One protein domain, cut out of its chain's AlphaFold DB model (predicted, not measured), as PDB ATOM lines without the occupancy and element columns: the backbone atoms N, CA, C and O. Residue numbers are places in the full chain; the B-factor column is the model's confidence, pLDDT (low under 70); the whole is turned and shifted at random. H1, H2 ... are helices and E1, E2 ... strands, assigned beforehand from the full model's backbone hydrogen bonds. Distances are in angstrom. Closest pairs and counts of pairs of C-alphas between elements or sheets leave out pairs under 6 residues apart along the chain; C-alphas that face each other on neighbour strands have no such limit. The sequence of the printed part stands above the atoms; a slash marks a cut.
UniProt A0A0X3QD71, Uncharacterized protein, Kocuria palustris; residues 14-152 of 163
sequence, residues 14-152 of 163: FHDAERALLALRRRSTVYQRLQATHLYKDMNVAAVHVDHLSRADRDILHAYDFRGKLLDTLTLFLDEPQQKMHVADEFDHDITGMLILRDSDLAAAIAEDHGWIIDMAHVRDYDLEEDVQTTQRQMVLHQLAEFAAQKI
ATOM      1  N   PHE A  14     293.798  80.936 362.979       86.06
ATOM      2  CA  PHE A  14     293.967  81.763 364.174       86.06
ATOM      3  C   PHE A  14     295.121  82.767 364.033       86.06
ATOM      4  O   PHE A  14     294.938  83.953 364.309       86.06
ATOM      5  N   HIS A  15     296.291  82.321 363.564       87.75
ATOM      6  CA  HIS A  15     297.455  83.201 363.382       87.75
ATOM      7  C   HIS A  15     297.232  84.246 362.288       87.75
ATOM      8  O   HIS A  15     297.684  85.383 362.416       87.75
ATOM      9  N   ASP A  16     296.518  83.899 361.221       88.62
ATOM     10  CA  ASP A  16     296.131  84.855 360.183       88.62
ATOM     11  C   ASP A  16     295.178  85.925 360.728       88.62
ATOM     12  O   ASP A  16     295.386  87.118 360.496       88.62
ATOM     13  N   ALA A  17     294.180  85.517 361.515       89.44
ATOM     14  CA  ALA A  17     293.257  86.438 362.169       89.44
ATOM     15  C   ALA A  17     293.970  87.355 363.181       89.44
ATOM     16  O   ALA A  17     293.681  88.550 363.237       89.44
ATOM     17  N   GLU A  18     294.928  86.826 363.951       91.12
ATOM     18  CA  GLU A  18     295.756  87.620 364.865       91.12
ATOM     19  C   GLU A  18     296.598  88.653 364.107       91.12
ATOM     20  O   GLU A  18     296.647  89.821 364.501       91.12
ATOM     21  N   ARG A  19     297.215  88.259 362.983       91.56
ATOM     22  CA  ARG A  19     297.969  89.183 362.122       91.56
ATOM     23  C   ARG A  19     297.086  90.301 361.576       91.56
ATOM     24  O   ARG A  19     297.490  91.461 361.646       91.56
ATOM     25  N   ALA A  20     295.892  89.970 361.087       92.75
ATOM     26  CA  ALA A  20     294.937  90.958 360.587       92.75
ATOM     27  C   ALA A  20     294.533  91.957 361.686       92.75
ATOM     28  O   ALA A  20     294.573  93.170 361.475       92.75
ATOM     29  N   LEU A  21     294.232  91.461 362.891       94.19
ATOM     30  CA  LEU A  21     293.889  92.304 364.037       94.19
ATOM     31  C   LEU A  21     295.057  93.199 364.475       94.19
ATOM     32  O   LEU A  21     294.856  94.370 364.801       94.19
ATOM     33  N   LEU A  22     296.281  92.669 364.485       93.50
ATOM     34  CA  LEU A  22     297.471  93.440 364.834       93.50
ATOM     35  C   LEU A  22     297.739  94.553 363.814       93.50
ATOM     36  O   LEU A  22     298.081  95.667 364.214       93.50
ATOM     37  N   ALA A  23     297.556  94.273 362.524       94.31
ATOM     38  CA  ALA A  23     297.696  95.263 361.461       94.31
ATOM     39  C   ALA A  23     296.652  96.386 361.604       94.31
ATOM     40  O   ALA A  23     297.026  97.559 361.661       94.31
ATOM     41  N   LEU A  24     295.376  96.035 361.828       96.12
ATOM     42  CA  LEU A  24     294.316  97.003 362.144       96.12
ATOM     43  C   LEU A  24     294.680  97.856 363.363       96.12
ATOM     44  O   LEU A  24     294.507  99.075 363.354       96.12
ATOM     45  N   ARG A  25     295.209  97.243 364.428       95.25
ATOM     46  CA  ARG A  25     295.605  97.975 365.637       95.25
ATOM     47  C   ARG A  25     296.691  99.006 365.341       95.25
ATOM     48  O   ARG A  25     296.594 100.132 365.823       95.25
ATOM     49  N   ARG A  26     297.711  98.634 364.564       95.38
ATOM     50  CA  ARG A  26     298.803  99.540 364.173       95.38
ATOM     51  C   ARG A  26     298.262 100.717 363.365       95.38
ATOM     52  O   ARG A  26     298.457 101.858 363.783       95.38
ATOM     53  N   ARG A  27     297.500 100.446 362.299       96.88
ATOM     54  CA  ARG A  27     296.882 101.485 361.456       96.88
ATOM     55  C   ARG A  27     295.978 102.419 362.254       96.88
ATOM     56  O   ARG A  27     296.158 103.633 362.228       96.88
ATOM     57  N   SER A  28     295.043 101.861 363.020       97.00
ATOM     58  CA  SER A  28     294.099 102.649 363.821       97.00
ATOM     59  C   SER A  28     294.797 103.501 364.881       97.00
ATOM     60  O   SER A  28     294.424 104.658 365.057       97.00
ATOM     61  N   THR A  29     295.846 102.981 365.528       95.81
ATOM     62  CA  THR A  29     296.640 103.737 366.509       95.81
ATOM     63  C   THR A  29     297.353 104.911 365.847       95.81
ATOM     64  O   THR A  29     297.261 106.034 366.340       95.81
ATOM     65  N   VAL A  30     298.022 104.686 364.711       96.38
ATOM     66  CA  VAL A  30     298.699 105.753 363.958       96.38
ATOM     67  C   VAL A  30     297.706 106.833 363.532       96.38
ATOM     68  O   VAL A  30     297.918 108.010 363.830       96.38
ATOM     69  N   TYR A  31     296.593 106.427 362.917       97.75
ATOM     70  CA  TYR A  31     295.540 107.332 362.470       97.75
ATOM     71  C   TYR A  31     294.964 108.159 363.623       97.75
ATOM     72  O   TYR A  31     294.995 109.386 363.574       97.75
ATOM     73  N   GLN A  32     294.487 107.510 364.689       96.31
ATOM     74  CA  GLN A  32     293.844 108.193 365.814       96.31
ATOM     75  C   GLN A  32     294.796 109.162 366.514       96.31
ATOM     76  O   GLN A  32     294.394 110.265 366.890       96.31
ATOM     77  N   ARG A  33     296.068 108.777 366.676       95.06
ATOM     78  CA  ARG A  33     297.050 109.640 367.333       95.06
ATOM     79  C   ARG A  33     297.393 110.843 366.486       95.06
ATOM     80  O   ARG A  33     297.364 111.946 367.018       95.06
ATOM     81  N   LEU A  34     297.635 110.668 365.188       97.12
ATOM     82  CA  LEU A  34     297.874 111.798 364.292       97.12
ATOM     83  C   LEU A  34     296.644 112.698 364.198       97.12
ATOM     84  O   LEU A  34     296.790 113.912 364.335       97.12
ATOM     85  N   GLN A  35     295.445 112.127 364.066       97.19
ATOM     86  CA  GLN A  35     294.177 112.860 364.007       97.19
ATOM     87  C   GLN A  35     293.948 113.761 365.230       97.19
ATOM     88  O   GLN A  35     293.351 114.835 365.105       97.19
ATOM     89  N   ALA A  36     294.444 113.361 366.402       95.69
ATOM     90  CA  ALA A  36     294.376 114.154 367.627       95.69
ATOM     91  C   ALA A  36     295.373 115.334 367.670       95.69
ATOM     92  O   ALA A  36     295.268 116.187 368.553       95.69
ATOM     93  N   THR A  37     296.328 115.413 366.739       97.12
ATOM     94  CA  THR A  37     297.321 116.498 366.654       97.12
ATOM     95  C   THR A  37     296.904 117.599 365.678       97.12
ATOM     96  O   THR A  37     296.041 117.415 364.815       97.12
ATOM     97  N   HIS A  38     297.561 118.760 365.757       97.00
ATOM     98  CA  HIS A  38     297.417 119.808 364.740       97.00
ATOM     99  C   HIS A  38     298.024 119.415 363.387       97.00
ATOM    100  O   HIS A  38     297.546 119.895 362.362       97.00
ATOM    101  N   LEU A  39     299.006 118.503 363.370       97.69
ATOM    102  CA  LEU A  39     299.703 118.053 362.158       97.69
ATOM    103  C   LEU A  39     298.747 117.415 361.137       97.69
ATOM    104  O   LEU A  39     298.901 117.605 359.933       97.69
ATOM    105  N   TYR A  40     297.716 116.703 361.605       98.00
ATOM    106  CA  TYR A  40     296.740 116.056 360.723       98.00
ATOM    107  C   TYR A  40     295.976 117.052 359.845       98.00
ATOM    108  O   TYR A  40     295.739 116.787 358.668       98.00
ATOM    109  N   LYS A  41     295.622 118.217 360.401       96.62
ATOM    110  CA  LYS A  41     294.833 119.248 359.706       96.62
ATOM    111  C   LYS A  41     295.686 120.204 358.875       96.62
ATOM    112  O   LYS A  41     295.139 120.916 358.035       96.62
ATOM    113  N   ASP A  42     296.994 120.254 359.114       97.94
ATOM    114  CA  ASP A  42     297.898 121.115 358.360       97.94
ATOM    115  C   ASP A  42     298.260 120.474 357.016       97.94
ATOM    116  O   ASP A  42     299.077 119.560 356.941       97.94
ATOM    117  N   MET A  43     297.664 120.986 355.938       97.00
ATOM    118  CA  MET A  43     297.895 120.502 354.572       97.00
ATOM    119  C   MET A  43     299.320 120.747 354.059       97.00
ATOM    120  O   MET A  43     299.684 120.192 353.025       97.00
ATOM    121  N   ASN A  44     300.131 121.558 354.749       97.94
ATOM    122  CA  ASN A  44     301.548 121.696 354.411       97.94
ATOM    123  C   ASN A  44     302.372 120.509 354.906       97.94
ATOM    124  O   ASN A  44     303.440 120.267 354.356       97.94
ATOM    125  N   VAL A  45     301.889 119.767 355.909       98.56
ATOM    126  CA  VAL A  45     302.555 118.558 356.393       98.56
ATOM    127  C   VAL A  45     302.293 117.432 355.396       98.56
ATOM    128  O   VAL A  45     301.175 116.916 355.292       98.56
ATOM    129  N   ALA A  46     303.333 117.060 354.658       98.25
ATOM    130  CA  ALA A  46     303.317 115.950 353.713       98.25
ATOM    131  C   ALA A  46     303.762 114.642 354.376       98.25
ATOM    132  O   ALA A  46     303.215 113.588 354.068       98.25
ATOM    133  N   ALA A  47     304.703 114.721 355.317       98.06
ATOM    134  CA  ALA A  47     305.273 113.554 355.974       98.06
ATOM    135  C   ALA A  47     305.445 113.778 357.476       98.06
ATOM    136  O   ALA A  47     305.713 114.898 357.921       98.06
ATOM    137  N   VAL A  48     305.331 112.701 358.250       97.38
ATOM    138  CA  VAL A  48     305.693 112.679 359.670       97.38
ATOM    139  C   VAL A  48     306.684 111.554 359.909       97.38
ATOM    140  O   VAL A  48     306.369 110.388 359.709       97.38
ATOM    141  N   HIS A  49     307.879 111.897 360.368       95.56
ATOM    142  CA  HIS A  49     308.836 110.924 360.877       95.56
ATOM    143  C   HIS A  49     308.543 110.654 362.352       95.56
ATOM    144  O   HIS A  49     308.390 111.593 363.137       95.56
ATOM    145  N   VAL A  50     308.432 109.379 362.718       93.62
ATOM    146  CA  VAL A  50     308.285 108.941 364.109       93.62
ATOM    147  C   VAL A  50     309.634 108.438 364.595       93.62
ATOM    148  O   VAL A  50     310.073 107.365 364.185       93.62
ATOM    149  N   ASP A  51     310.265 109.178 365.499       88.62
ATOM    150  CA  ASP A  51     311.538 108.780 366.091       88.62
ATOM    151  C   ASP A  51     311.327 107.705 367.174       88.62
ATOM    152  O   ASP A  51     310.804 107.956 368.271       88.62
ATOM    153  N   HIS A  52     311.774 106.483 366.869       70.94
ATOM    154  CA  HIS A  52     311.712 105.328 367.767       70.94
ATOM    155  C   HIS A  52     312.830 105.274 368.816       70.94
ATOM    156  O   HIS A  52     312.724 104.461 369.737       70.94
ATOM    157  N   LEU A  53     313.863 106.123 368.737       66.44
ATOM    158  CA  LEU A  53     314.852 106.261 369.816       66.44
ATOM    159  C   LEU A  53     314.285 106.982 371.034       66.44
ATOM    160  O   LEU A  53     314.836 106.896 372.139       66.44
ATOM    161  N   SER A  54     313.180 107.702 370.848       60.59
ATOM    162  CA  SER A  54     312.499 108.350 371.947       60.59
ATOM    163  C   SER A  54     311.963 107.299 372.928       60.59
ATOM    164  O   SER A  54     311.384 106.274 372.568       60.59
ATOM    165  N   ARG A  55     312.280 107.538 374.202       67.88
ATOM    166  CA  ARG A  55     311.971 106.719 375.381       67.88
ATOM    167  C   ARG A  55     310.643 105.959 375.275       67.88
ATOM    168  O   ARG A  55     309.663 106.470 374.753       67.88
ATOM    169  N   ALA A  56     310.566 104.787 375.904       78.62
ATOM    170  CA  ALA A  56     309.370 103.935 375.907       78.62
ATOM    171  C   ALA A  56     308.069 104.597 376.426       78.62
ATOM    172  O   ALA A  56     307.019 103.979 376.317       78.62
ATOM    173  N   ASP A  57     308.131 105.811 376.988       86.12
ATOM    174  CA  ASP A  57     307.006 106.599 377.507       86.12
ATOM    175  C   ASP A  57     306.500 107.690 376.541       86.12
ATOM    176  O   ASP A  57     305.599 108.451 376.897       86.12
ATOM    177  N   ARG A  58     307.087 107.822 375.344       88.75
ATOM    178  CA  ARG A  58     306.708 108.844 374.361       88.75
ATOM    179  C   ARG A  58     307.034 108.432 372.928       88.75
ATOM    180  O   ARG A  58     307.822 107.519 372.701       88.75
ATOM    181  N   ASP A  59     306.443 109.157 371.989       90.81
ATOM    182  CA  ASP A  59     306.862 109.206 370.591       90.81
ATOM    183  C   ASP A  59     307.189 110.660 370.232       90.81
ATOM    184  O   ASP A  59     306.453 111.581 370.603       90.81
ATOM    185  N   ILE A  60     308.308 110.880 369.544       92.56
ATOM    186  CA  ILE A  60     308.669 112.187 368.991       92.56
ATOM    187  C   ILE A  60     308.328 112.171 367.504       92.56
ATOM    188  O   ILE A  60     308.705 111.257 366.777       92.56
ATOM    189  N   LEU A  61     307.574 113.179 367.081       95.00
ATOM    190  CA  LEU A  61     307.106 113.366 365.721       95.00
ATOM    191  C   LEU A  61     307.812 114.570 365.112       95.00
ATOM    192  O   LEU A  61     307.718 115.673 365.654       95.00
ATOM    193  N   HIS A  62     308.446 114.377 363.965       96.19
ATOM    194  CA  HIS A  62     309.003 115.453 363.155       96.19
ATOM    195  C   HIS A  62     308.157 115.602 361.892       96.19
ATOM    196  O   HIS A  62     307.993 114.652 361.129       96.19
ATOM    197  N   ALA A  63     307.567 116.779 361.695       98.06
ATOM    198  CA  ALA A  63     306.663 117.051 360.584       98.06
ATOM    199  C   ALA A  63     307.403 117.769 359.457       98.06
ATOM    200  O   ALA A  63     308.084 118.764 359.707       98.06
ATOM    201  N   TYR A  64     307.224 117.310 358.222       98.38
ATOM    202  CA  TYR A  64     307.918 117.836 357.051       98.38
ATOM    203  C   TYR A  64     306.942 118.263 355.963       98.38
ATOM    204  O   TYR A  64     305.868 117.676 355.798       98.38
ATOM    205  N   ASP A  65     307.340 119.273 355.194       98.12
ATOM    206  CA  ASP A  65     306.636 119.646 353.972       98.12
ATOM    207  C   ASP A  65     306.971 118.721 352.791       98.12
ATOM    208  O   ASP A  65     307.829 117.843 352.872       98.12
ATOM    209  N   PHE A  66     306.304 118.935 351.653       96.56
ATOM    210  CA  PHE A  66     306.520 118.143 350.435       96.56
ATOM    211  C   PHE A  66     307.937 118.263 349.846       96.56
ATOM    212  O   PHE A  66     308.308 117.490 348.964       96.56
ATOM    213  N   ARG A  67     308.721 119.261 350.274       97.00
ATOM    214  CA  ARG A  67     310.122 119.437 349.870       97.00
ATOM    215  C   ARG A  67     311.079 118.750 350.843       97.00
ATOM    216  O   ARG A  67     312.287 118.812 350.630       97.00
ATOM    217  N   GLY A  68     310.552 118.122 351.892       96.88
ATOM    218  CA  GLY A  68     311.325 117.514 352.962       96.88
ATOM    219  C   GLY A  68     311.938 118.536 353.914       96.88
ATOM    220  O   GLY A  68     312.929 118.214 354.559       96.88
ATOM    221  N   LYS A  69     311.399 119.760 354.002       97.56
ATOM    222  CA  LYS A  69     311.824 120.750 355.000       97.56
ATOM    223  C   LYS A  69     311.094 120.503 356.315       97.56
ATOM    224  O   LYS A  69     309.872 120.351 356.310       97.56
ATOM    225  N   LEU A  70     311.818 120.541 357.433       97.31
ATOM    226  CA  LEU A  70     311.205 120.445 358.758       97.31
ATOM    227  C   LEU A  70     310.280 121.649 359.024       97.31
ATOM    228  O   LEU A  70     310.687 122.811 358.917       97.31
ATOM    229  N   LEU A  71     309.031 121.359 359.379       98.00
ATOM    230  CA  LEU A  71     308.011 122.341 359.744       98.00
ATOM    231  C   LEU A  71     307.855 122.461 361.258       98.00
ATOM    232  O   LEU A  71     307.777 123.575 361.772       98.00
ATOM    233  N   ASP A  72     307.789 121.326 361.955       97.12
ATOM    234  CA  ASP A  72     307.489 121.287 363.386       97.12
ATOM    235  C   ASP A  72     308.014 120.005 364.047       97.12
ATOM    236  O   ASP A  72     308.368 119.029 363.382       97.12
ATOM    237  N   THR A  73     308.068 120.003 365.376       95.69
ATOM    238  CA  THR A  73     308.385 118.833 366.194       95.69
ATOM    239  C   THR A  73     307.421 118.741 367.370       95.69
ATOM    240  O   THR A  73     307.286 119.675 368.158       95.69
ATOM    241  N   LEU A  74     306.781 117.585 367.524       95.19
ATOM    242  CA  LEU A  74     305.772 117.327 368.545       95.19
ATOM    243  C   LEU A  74     306.145 116.090 369.360       95.19
ATOM    244  O   LEU A  74     306.508 115.059 368.811       95.19
ATOM    245  N   THR A  75     306.024 116.163 370.683       93.81
ATOM    246  CA  THR A  75     306.162 114.988 371.557       93.81
ATOM    247  C   THR A  75     304.787 114.509 371.994       93.81
ATOM    248  O   THR A  75     304.029 115.274 372.591       93.81
ATOM    249  N   LEU A  76     304.489 113.237 371.750       92.00
ATOM    250  CA  LEU A  76     303.288 112.581 372.240       92.00
ATOM    251  C   LEU A  76     303.637 111.649 373.401       92.00
ATOM    252  O   LEU A  76     304.337 110.655 373.219       92.00
ATOM    253  N   PHE A  77     303.125 111.944 374.592       90.31
ATOM    254  CA  PHE A  77     303.281 111.070 375.755       90.31
ATOM    255  C   PHE A  77     302.369 109.841 375.650       90.31
ATOM    256  O   PHE A  77     301.314 109.899 375.014       90.31
ATOM    257  N   LEU A  78     302.817 108.733 376.240       88.94
ATOM    258  CA  LEU A  78     302.089 107.470 376.318       88.94
ATOM    259  C   LEU A  78     301.564 107.286 377.741       88.94
ATOM    260  O   LEU A  78     302.350 107.209 378.685       88.94
ATOM    261  N   ASP A  79     300.249 107.169 377.878       88.50
ATOM    262  CA  ASP A  79     299.615 106.704 379.113       88.50
ATOM    263  C   ASP A  79     299.720 105.175 379.221       88.50
ATOM    264  O   ASP A  79     299.881 104.622 380.309       88.50
ATOM    265  N   GLU A  80     299.666 104.487 378.076       87.06
ATOM    266  CA  GLU A  80     299.708 103.030 377.981       87.06
ATOM    267  C   GLU A  80     300.679 102.569 376.877       87.06
ATOM    268  O   GLU A  80     300.736 103.191 375.810       87.06
ATOM    269  N   PRO A  81     301.408 101.446 377.054       83.81
ATOM    270  CA  PRO A  81     302.366 100.956 376.057       83.81
ATOM    271  C   PRO A  81     301.761 100.733 374.669       83.81
ATOM    272  O   PRO A  81     302.433 100.900 373.656       83.81
ATOM    273  N   GLN A  82     300.483 100.361 374.607       85.06
ATOM    274  CA  GLN A  82     299.808 100.048 373.352       85.06
ATOM    275  C   GLN A  82     299.437 101.285 372.533       85.06
ATOM    276  O   GLN A  82     299.008 101.138 371.391       85.06
ATOM    277  N   GLN A  83     299.602 102.482 373.096       87.12
ATOM    278  CA  GLN A  83     299.460 103.728 372.358       87.12
ATOM    279  C   GLN A  83     300.677 104.001 371.468       87.12
ATOM    280  O   GLN A  83     300.585 104.847 370.583       87.12
ATOM    281  N   LYS A  84     301.813 103.316 371.677       89.56
ATOM    282  CA  LYS A  84     303.040 103.571 370.918       89.56
ATOM    283  C   LYS A  84     302.807 103.402 369.416       89.56
ATOM    284  O   LYS A  84     302.214 102.418 368.970       89.56
ATOM    285  N   MET A  85     303.277 104.373 368.636       91.19
ATOM    286  CA  MET A  85     303.157 104.337 367.181       91.19
ATOM    287  C   MET A  85     304.182 103.366 366.597       91.19
ATOM    288  O   MET A  85     305.368 103.667 366.448       91.19
ATOM    289  N   HIS A  86     303.707 102.171 366.271       90.19
ATOM    290  CA  HIS A  86     304.456 101.185 365.506       90.19
ATOM    291  C   HIS A  86     304.252 101.394 364.007       90.19
ATOM    292  O   HIS A  86     303.257 101.992 363.598       90.19
ATOM    293  N   VAL A  87     305.176 100.852 363.212       91.31
ATOM    294  CA  VAL A  87     305.085 100.858 361.748       91.31
ATOM    295  C   VAL A  87     303.756 100.248 361.311       91.31
ATOM    296  O   VAL A  87     303.394  99.148 361.745       91.31
ATOM    297  N   ALA A  88     303.039 100.993 360.479       94.81
ATOM    298  CA  ALA A  88     301.850 100.551 359.774       94.81
ATOM    299  C   ALA A  88     302.148 100.678 358.280       94.81
ATOM    300  O   ALA A  88     302.181 101.792 357.761       94.81
ATOM    301  N   ASP A  89     302.411  99.542 357.635       94.06
ATOM    302  CA  ASP A  89     302.939  99.454 356.269       94.06
ATOM    303  C   ASP A  89     302.117 100.282 355.272       94.06
ATOM    304  O   ASP A  89     302.670 100.915 354.386       94.06
ATOM    305  N   GLU A  90     300.799 100.359 355.446       95.25
ATOM    306  CA  GLU A  90     299.890 101.107 354.570       95.25
ATOM    307  C   GLU A  90     300.115 102.626 354.580       95.25
ATOM    308  O   GLU A  90     299.636 103.323 353.684       95.25
ATOM    309  N   PHE A  91     300.823 103.142 355.584       97.56
ATOM    310  CA  PHE A  91     301.205 104.548 355.683       97.56
ATOM    311  C   PHE A  91     302.709 104.763 355.514       97.56
ATOM    312  O   PHE A  91     303.152 105.910 355.543       97.56
ATOM    313  N   ASP A  92     303.493 103.692 355.385       95.56
ATOM    314  CA  ASP A  92     304.940 103.800 355.274       95.56
ATOM    315  C   ASP A  92     305.334 104.348 353.900       95.56
ATOM    316  O   ASP A  92     304.883 103.855 352.866       95.56
ATOM    317  N   HIS A  93     306.210 105.349 353.891       94.69
ATOM    318  CA  HIS A  93     306.697 105.990 352.673       94.69
ATOM    319  C   HIS A  93     307.254 105.023 351.612       94.69
ATOM    320  O   HIS A  93     307.085 105.280 350.416       94.69
ATOM    321  N   ASP A  94     307.891 103.921 352.023       93.25
ATOM    322  CA  ASP A  94     308.465 102.926 351.115       93.25
ATOM    323  C   ASP A  94     307.363 102.143 350.392       93.25
ATOM    324  O   ASP A  94     307.504 101.780 349.222       93.25
ATOM    325  N   ILE A  95     306.243 101.910 351.079       95.75
ATOM    326  CA  ILE A  95     305.086 101.181 350.554       95.75
ATOM    327  C   ILE A  95     304.190 102.103 349.731       95.75
ATOM    328  O   ILE A  95     303.726 101.707 348.659       95.75
ATOM    329  N   THR A  96     303.967 103.336 350.188       96.31
ATOM    330  CA  THR A  96     303.142 104.317 349.465       96.31
ATOM    331  C   THR A  96     303.855 104.904 348.246       96.31
ATOM    332  O   THR A  96     303.214 105.483 347.366       96.31
ATOM    333  N   GLY A  97     305.180 104.748 348.162       94.69
ATOM    334  CA  GLY A  97     305.998 105.318 347.096       94.69
ATOM    335  C   GLY A  97     306.129 106.838 347.204       94.69
ATOM    336  O   GLY A  97     306.294 107.516 346.184       94.69
ATOM    337  N   MET A  98     306.032 107.384 348.421       95.38
ATOM    338  CA  MET A  98     306.170 108.816 348.664       95.38
ATOM    339  C   MET A  98     307.539 109.300 348.172       95.38
ATOM    340  O   MET A  98     308.589 108.771 348.540       95.38
ATOM    341  N   LEU A  99     307.547 110.336 347.331       94.06
ATOM    342  CA  LEU A  99     308.793 110.891 346.811       94.06
ATOM    343  C   LEU A  99     309.548 111.637 347.914       94.06
ATOM    344  O   LEU A  99     309.065 112.645 348.429       94.06
ATOM    345  N   ILE A 100     310.780 111.212 348.182       92.75
ATOM    346  CA  ILE A 100     311.689 111.903 349.098       92.75
ATOM    347  C   ILE A 100     312.805 112.568 348.304       92.75
ATOM    348  O   ILE A 100     313.574 111.921 347.587       92.75
ATOM    349  N   LEU A 101     312.877 113.895 348.408       94.06
ATOM    350  CA  LEU A 101     313.908 114.672 347.733       94.06
ATOM    351  C   LEU A 101     315.258 114.444 348.407       94.06
ATOM    352  O   LEU A 101     315.390 114.564 349.625       94.06
ATOM    353  N   ARG A 102     316.273 114.161 347.587       91.38
ATOM    354  CA  ARG A 102     317.665 114.086 348.039       91.38
ATOM    355  C   ARG A 102     318.091 115.425 348.640       91.38
ATOM    356  O   ARG A 102     317.607 116.471 348.212       91.38
ATOM    357  N   ASP A 103     318.993 115.361 349.613       92.56
ATOM    358  CA  ASP A 103     319.554 116.525 350.310       92.56
ATOM    359  C   ASP A 103     318.518 117.387 351.068       92.56
ATOM    360  O   ASP A 103     318.772 118.554 351.363       92.56
ATOM    361  N   SER A 104     317.346 116.824 351.388       94.62
ATOM    362  CA  SER A 104     316.342 117.444 352.264       94.62
ATOM    363  C   SER A 104     316.546 117.061 353.733       94.62
ATOM    364  O   SER A 104     317.191 116.051 354.029       94.62
ATOM    365  N   ASP A 105     315.951 117.824 354.657       93.94
ATOM    366  CA  ASP A 105     315.976 117.491 356.089       93.94
ATOM    367  C   ASP A 105     315.326 116.119 356.340       93.94
ATOM    368  O   ASP A 105     315.803 115.340 357.161       93.94
ATOM    369  N   LEU A 106     314.265 115.797 355.592       94.25
ATOM    370  CA  LEU A 106     313.606 114.492 355.642       94.25
ATOM    371  C   LEU A 106     314.541 113.363 355.191       94.25
ATOM    372  O   LEU A 106     314.620 112.333 355.853       94.25
ATOM    373  N   ALA A 107     315.283 113.549 354.095       92.81
ATOM    374  CA  ALA A 107     316.249 112.551 353.633       92.81
ATOM    375  C   ALA A 107     317.393 112.339 354.637       92.81
ATOM    376  O   ALA A 107     317.867 111.215 354.797       92.81
ATOM    377  N   ALA A 108     317.818 113.401 355.327       90.62
ATOM    378  CA  ALA A 108     318.795 113.298 356.404       90.62
ATOM    379  C   ALA A 108     318.242 112.499 357.597       90.62
ATOM    380  O   ALA A 108     318.937 111.619 358.095       90.62
ATOM    381  N   ALA A 109     316.984 112.730 357.989       87.19
ATOM    382  CA  ALA A 109     316.336 112.002 359.085       87.19
ATOM    383  C   ALA A 109     316.242 110.484 358.832       87.19
ATOM    384  O   ALA A 109     316.415 109.693 359.753       87.19
ATOM    385  N   ILE A 110     316.035 110.062 357.579       87.00
ATOM    386  CA  ILE A 110     316.043 108.634 357.195       87.00
ATOM    387  C   ILE A 110     317.426 108.022 357.366       87.00
ATOM    388  O   ILE A 110     317.560 106.897 357.838       87.00
ATOM    389  N   ALA A 111     318.462 108.752 356.951       82.94
ATOM    390  CA  ALA A 111     319.830 108.249 356.946       82.94
ATOM    391  C   ALA A 111     320.370 107.974 358.358       82.94
ATOM    392  O   ALA A 111     321.332 107.221 358.501       82.94
ATOM    393  N   GLU A 112     319.758 108.562 359.388       77.94
ATOM    394  CA  GLU A 112     320.091 108.301 360.789       77.94
ATOM    395  C   GLU A 112     319.534 106.952 361.301       77.94
ATOM    396  O   GLU A 112     319.848 106.571 362.420       77.94
ATOM    397  N   ASP A 113     318.803 106.183 360.477       62.69
ATOM    398  CA  ASP A 113     318.368 104.782 360.701       62.69
ATOM    399  C   ASP A 113     317.512 104.566 361.964       62.69
ATOM    400  O   ASP A 113     317.531 103.528 362.638       62.69
ATOM    401  N   HIS A 114     316.754 105.598 362.326       75.19
ATOM    402  CA  HIS A 114     316.011 105.660 363.573       75.19
ATOM    403  C   HIS A 114     314.597 106.155 363.314       75.19
ATOM    404  O   HIS A 114     314.368 107.348 363.163       75.19
ATOM    405  N   GLY A 115     313.633 105.236 363.268       84.88
ATOM    406  CA  GLY A 115     312.227 105.573 363.073       84.88
ATOM    407  C   GLY A 115     311.658 105.110 361.740       84.88
ATOM    408  O   GLY A 115     312.254 104.303 361.033       84.88
ATOM    409  N   TRP A 116     310.482 105.629 361.410       92.44
ATOM    410  CA  TRP A 116     309.799 105.378 360.140       92.44
ATOM    411  C   TRP A 116     309.052 106.627 359.689       92.44
ATOM    412  O   TRP A 116     308.762 107.513 360.504       92.44
ATOM    413  N   ILE A 117     308.763 106.714 358.393       95.06
ATOM    414  CA  ILE A 117     308.090 107.869 357.800       95.06
ATOM    415  C   ILE A 117     306.670 107.501 357.427       95.06
ATOM    416  O   ILE A 117     306.423 106.564 356.674       95.06
ATOM    417  N   ILE A 118     305.765 108.335 357.912       97.25
ATOM    418  CA  ILE A 118     304.344 108.287 357.650       97.25
ATOM    419  C   ILE A 118     304.021 109.263 356.527       97.25
ATOM    420  O   ILE A 118     304.248 110.471 356.659       97.25
ATOM    421  N   ASP A 119     303.428 108.749 355.460       98.06
ATOM    422  CA  ASP A 119     302.810 109.542 354.408       98.06
ATOM    423  C   ASP A 119     301.448 110.076 354.879       98.06
ATOM    424  O   ASP A 119     300.468 109.343 355.052       98.06
ATOM    425  N   MET A 120     301.373 111.391 355.084       98.38
ATOM    426  CA  MET A 120     300.168 112.027 355.608       98.38
ATOM    427  C   MET A 120     299.027 112.103 354.591       98.38
ATOM    428  O   MET A 120     297.897 112.373 354.998       98.38
ATOM    429  N   ALA A 121     299.272 111.894 353.294       97.88
ATOM    430  CA  ALA A 121     298.186 111.781 352.322       97.88
ATOM    431  C   ALA A 121     297.371 110.508 352.596       97.88
ATOM    432  O   ALA A 121     296.160 110.579 352.793       97.88
ATOM    433  N   HIS A 122     298.058 109.377 352.754       97.75
ATOM    434  CA  HIS A 122     297.429 108.085 353.025       97.75
ATOM    435  C   HIS A 122     296.725 108.046 354.386       97.75
ATOM    436  O   HIS A 122     295.635 107.491 354.497       97.75
ATOM    437  N   VAL A 123     297.281 108.695 355.413       97.94
ATOM    438  CA  VAL A 123     296.607 108.808 356.721       97.94
ATOM    439  C   VAL A 123     295.315 109.629 356.638       97.94
ATOM    440  O   VAL A 123     294.362 109.333 357.354       97.94
ATOM    441  N   ARG A 124     295.263 110.673 355.800       97.94
ATOM    442  CA  ARG A 124     294.072 111.532 355.654       97.94
ATOM    443  C   ARG A 124     292.975 110.891 354.809       97.94
ATOM    444  O   ARG A 124     291.805 111.175 355.052       97.94
ATOM    445  N   ASP A 125     293.356 110.040 353.864       97.38
ATOM    446  CA  ASP A 125     292.431 109.291 353.008       97.38
ATOM    447  C   ASP A 125     291.949 107.979 353.659       97.38
ATOM    448  O   ASP A 125     291.069 107.304 353.126       97.38
ATOM    449  N   TYR A 126     292.506 107.611 354.814       97.81
ATOM    450  CA  TYR A 126     292.196 106.366 355.510       97.81
ATOM    451  C   TYR A 126     290.796 106.361 356.146       97.81
ATOM    452  O   TYR A 126     290.480 107.180 357.015       97.81
ATOM    453  N   ASP A 127     289.984 105.366 355.777       97.25
ATOM    454  CA  ASP A 127     288.679 105.091 356.383       97.25
ATOM    455  C   ASP A 127     288.792 103.996 357.457       97.25
ATOM    456  O   ASP A 127     288.873 102.795 357.180       97.25
ATOM    457  N   LEU A 128     288.776 104.423 358.723       96.25
ATOM    458  CA  LEU A 128     288.835 103.514 359.866       96.25
ATOM    459  C   LEU A 128     287.607 102.595 359.956       96.25
ATOM    460  O   LEU A 128     287.738 101.457 360.404       96.25
ATOM    461  N   GLU A 129     286.416 103.074 359.593       97.19
ATOM    462  CA  GLU A 129     285.199 102.266 359.696       97.19
ATOM    463  C   GLU A 129     285.224 101.139 358.660       97.19
ATOM    464  O   GLU A 129     284.964  99.978 358.997       97.19
ATOM    465  N   GLU A 130     285.614 101.458 357.426       97.38
ATOM    466  CA  GLU A 130     285.783 100.464 356.369       97.38
ATOM    467  C   GLU A 130     286.862  99.427 356.720       97.38
ATOM    468  O   GLU A 130     286.639  98.224 356.530       97.38
ATOM    469  N   ASP A 131     288.003  99.848 357.275       96.94
ATOM    470  CA  ASP A 131     289.081  98.925 357.643       96.94
ATOM    471  C   ASP A 131     288.689  97.994 358.802       96.94
ATOM    472  O   ASP A 131     288.967  96.789 358.767       96.94
ATOM    473  N   VAL A 132     287.951  98.503 359.797       96.88
ATOM    474  CA  VAL A 132     287.387  97.671 360.874       96.88
ATOM    475  C   VAL A 132     286.464  96.603 360.290       96.88
ATOM    476  O   VAL A 132     286.602  95.422 360.618       96.88
ATOM    477  N   GLN A 133     285.544  96.983 359.402       97.12
ATOM    478  CA  GLN A 133     284.620  96.030 358.786       97.12
ATOM    479  C   GLN A 133     285.352  95.013 357.899       97.12
ATOM    480  O   GLN A 133     285.024  93.824 357.908       97.12
ATOM    481  N   THR A 134     286.353  95.456 357.138       95.69
ATOM    482  CA  THR A 134     287.169  94.588 356.280       95.69
ATOM    483  C   THR A 134     287.961  93.582 357.101       95.69
ATOM    484  O   THR A 134     287.907  92.385 356.811       95.69
ATOM    485  N   THR A 135     288.599  94.035 358.176       94.94
ATOM    486  CA  THR A 135     289.345  93.173 359.095       94.94
ATOM    487  C   THR A 135     288.422  92.152 359.764       94.94
ATOM    488  O   THR A 135     288.742  90.966 359.797       94.94
ATOM    489  N   GLN A 136     287.233  92.560 360.226       93.50
ATOM    490  CA  GLN A 136     286.248  91.629 360.795       93.50
ATOM    491  C   GLN A 136     285.851  90.532 359.799       93.50
ATOM    492  O   GLN A 136     285.820  89.353 360.157       93.50
ATOM    493  N   ARG A 137     285.587  90.897 358.536       94.88
ATOM    494  CA  ARG A 137     285.287  89.920 357.477       94.88
ATOM    495  C   ARG A 137     286.453  88.960 357.255       94.88
ATOM    496  O   ARG A 137     286.224  87.756 357.179       94.88
ATOM    497  N   GLN A 138     287.685  89.465 357.185       92.75
ATOM    498  CA  GLN A 138     288.881  88.633 357.026       92.75
ATOM    499  C   GLN A 138     289.043  87.645 358.182       92.75
ATOM    500  O   GLN A 138     289.209  86.452 357.942       92.75
ATOM    501  N   MET A 139     288.913  88.103 359.429       91.25
ATOM    502  CA  MET A 139     289.019  87.237 360.606       91.25
ATOM    503  C   MET A 139     288.000  86.091 360.571       91.25
ATOM    504  O   MET A 139     288.362  84.939 360.807       91.25
ATOM    505  N   VAL A 140     286.742  86.383 360.221       90.44
ATOM    506  CA  VAL A 140     285.701  85.353 360.072       90.44
ATOM    507  C   VAL A 140     286.062  84.362 358.964       90.44
ATOM    508  O   VAL A 140     285.912  83.155 359.149       90.44
ATOM    509  N   LEU A 141     286.566  84.839 357.822       90.62
ATOM    510  CA  LEU A 141     286.979  83.969 356.717       90.62
ATOM    511  C   LEU A 141     288.140  83.046 357.107       90.62
ATOM    512  O   LEU A 141     288.092  81.862 356.779       90.62
ATOM    513  N   HIS A 142     289.134  83.546 357.845       89.31
ATOM    514  CA  HIS A 142     290.246  82.725 358.333       89.31
ATOM    515  C   HIS A 142     289.769  81.624 359.288       89.31
ATOM    516  O   HIS A 142     290.158  80.467 359.134       89.31
ATOM    517  N   GLN A 143     288.853  81.946 360.207       84.56
ATOM    518  CA  GLN A 143     288.255  80.954 361.108       84.56
ATOM    519  C   GLN A 143     287.429  79.902 360.352       84.56
ATOM    520  O   GLN A 143     287.506  78.709 360.645       84.56
ATOM    521  N   LEU A 144     286.644  80.317 359.353       86.75
ATOM    522  CA  LEU A 144     285.864  79.388 358.532       86.75
ATOM    523  C   LEU A 144     286.756  78.465 357.694       86.75
ATOM    524  O   LEU A 144     286.452  77.276 357.582       86.75
ATOM    525  N   ALA A 145     287.845  78.986 357.125       84.25
ATOM    526  CA  ALA A 145     288.815  78.193 356.374       84.25
ATOM    527  C   ALA A 145     289.469  77.121 357.258       84.25
ATOM    528  O   ALA A 145     289.600  75.969 356.842       84.25
ATOM    529  N   GLU A 146     289.797  77.473 358.499       84.88
ATOM    530  CA  GLU A 146     290.341  76.544 359.487       84.88
ATOM    531  C   GLU A 146     289.350  75.428 359.848       84.88
ATOM    532  O   GLU A 146     289.703  74.248 359.792       84.88
ATOM    533  N   PHE A 147     288.082  75.757 360.114       83.38
ATOM    534  CA  PHE A 147     287.055  74.738 360.362       83.38
ATOM    535  C   PHE A 147     286.794  73.837 359.150       83.38
ATOM    536  O   PHE A 147     286.515  72.646 359.309       83.38
ATOM    537  N   ALA A 148     286.855  74.387 357.935       81.06
ATOM    538  CA  ALA A 148     286.713  73.604 356.715       81.06
ATOM    539  C   ALA A 148     287.876  72.613 356.549       81.06
ATOM    540  O   ALA A 148     287.628  71.448 356.242       81.06
ATOM    541  N   ALA A 149     289.111  73.044 356.818       78.31
ATOM    542  CA  ALA A 149     290.290  72.180 356.785       78.31
ATOM    543  C   ALA A 149     290.194  71.038 357.812       78.31
ATOM    544  O   ALA A 149     290.392  69.879 357.456       78.31
ATOM    545  N   GLN A 150     289.777  71.334 359.047       73.88
ATOM    546  CA  GLN A 150     289.588  70.319 360.096       73.88
ATOM    547  C   GLN A 150     288.500  69.288 359.748       73.88
ATOM    548  O   GLN A 150     288.628  68.107 360.067       73.88
ATOM    549  N   LYS A 151     287.413  69.705 359.083       63.75
ATOM    550  CA  LYS A 151     286.343  68.782 358.656       63.75
ATOM    551  C   LYS A 151     286.744  67.862 357.505       63.75
ATOM    552  O   LYS A 151     286.162  66.786 357.393       63.75
ATOM    553  N   ILE A 152     287.658  68.289 356.635       60.69
ATOM    554  CA  ILE A 152     288.202  67.431 355.573       60.69
ATOM    555  C   ILE A 152     289.059  66.331 356.212       60.69
ATOM    556  O   ILE A 152     288.815  65.160 355.954       60.69
TER     557      ILE A 152
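What this domain is: This is residues 14 to 152 of the 163 residues of an uncharacterized protein of Kocuria palustris (UniProt A0A0X3QD71). A small, strongly twisted sheet of four strands, with the short helices H2, H3 and H4 round it, makes a head, and the two long helices H1 and H5, side by side and running opposite ways, reach away from it as a stalk. H3 covers part of one face of the sheet, and the end of H5, residues 147 to 152, sticks out free. The printed part has 139 residues with five named helices and four named strands, in the order H1 E1 E2 E3 H2 H3 E4 H4 H5, of mixed class. The sheet runs E3 E2 E1 E4, antiparallel throughout. The whole is only just compact, close to loose, with a radius of gyration of the C-alphas of 17.2 A, and elongated, spanning 58 by 32 by 28 A.

Where its parts are: The strands are E1, residues 47 to 51, 12.8 A long; E2, residues 58 to 64, 19.5 A; E3, residues 70 to 77, 21.0 A; and E4, residues 116 to 119, 10.0 A. H1, residues 14 to 35, is 31.1 A long and begins at C-alpha 14 (293.967, 81.763, 364.174). H2 is residues 93 to 96, H3 residues 105 to 111 and H4 residues 120 to 125. H5, residues 128 to 152, is 36.3 A long and ends at C-alpha 152 (288.202, 67.431, 355.573).

How they stand to each other: E1, E2 and E3 form a meander, each strand the antiparallel neighbour of the one before, with hairpins E1 and E2, and E2 and E3. Within hydrogen-bond range are N 61 and O 74 between E2 and E3, 2.8 A, and N 49 and O 62 between E1 and E2, 2.9 A. The edge strand E4 is antiparallel to E1, with N 48 and O 118 at 2.9 A. H3 is on the sheet at a height of 9.2 A, over E1 and slantwise to it at 45 degrees on the local plane; only just, it is not over E2, where 2 of its 7 C-alphas fall. H2 stands at the sheet's level, only just, with a height of 3.5 A; its closest C-alpha pair with E4 is His 93 and Asp 119, 5.5 A. H4 only grazes the sheet with residues 120 to 123, and H1 with residues 30 to 34. H1 and H4 are close but not clearly touching, Tyr 31 and Val 123 having the closest C-alphas, 6.0 A. H1 and H5 touch, at a shallow tilt of 5 degrees, opposite ways; their closest C-alphas are those of Ala 17 and Met 139, 4.6 A. H5 is not on the sheet. Every O i to N i+4 pair is within hydrogen-bond range in H1, H3, H4 and H5; H2 is too short for one.

The domain as a whole: The C-alphas farthest apart, those of Asp 103 and Lys 151, are 58.8 A apart. The printed part has no cut. The links H1 to E1 and E3 to H2 are long. Mean pLDDT of the printed part is 91.6; residues 53 to 55, 113 and 151 to 152 are under 70.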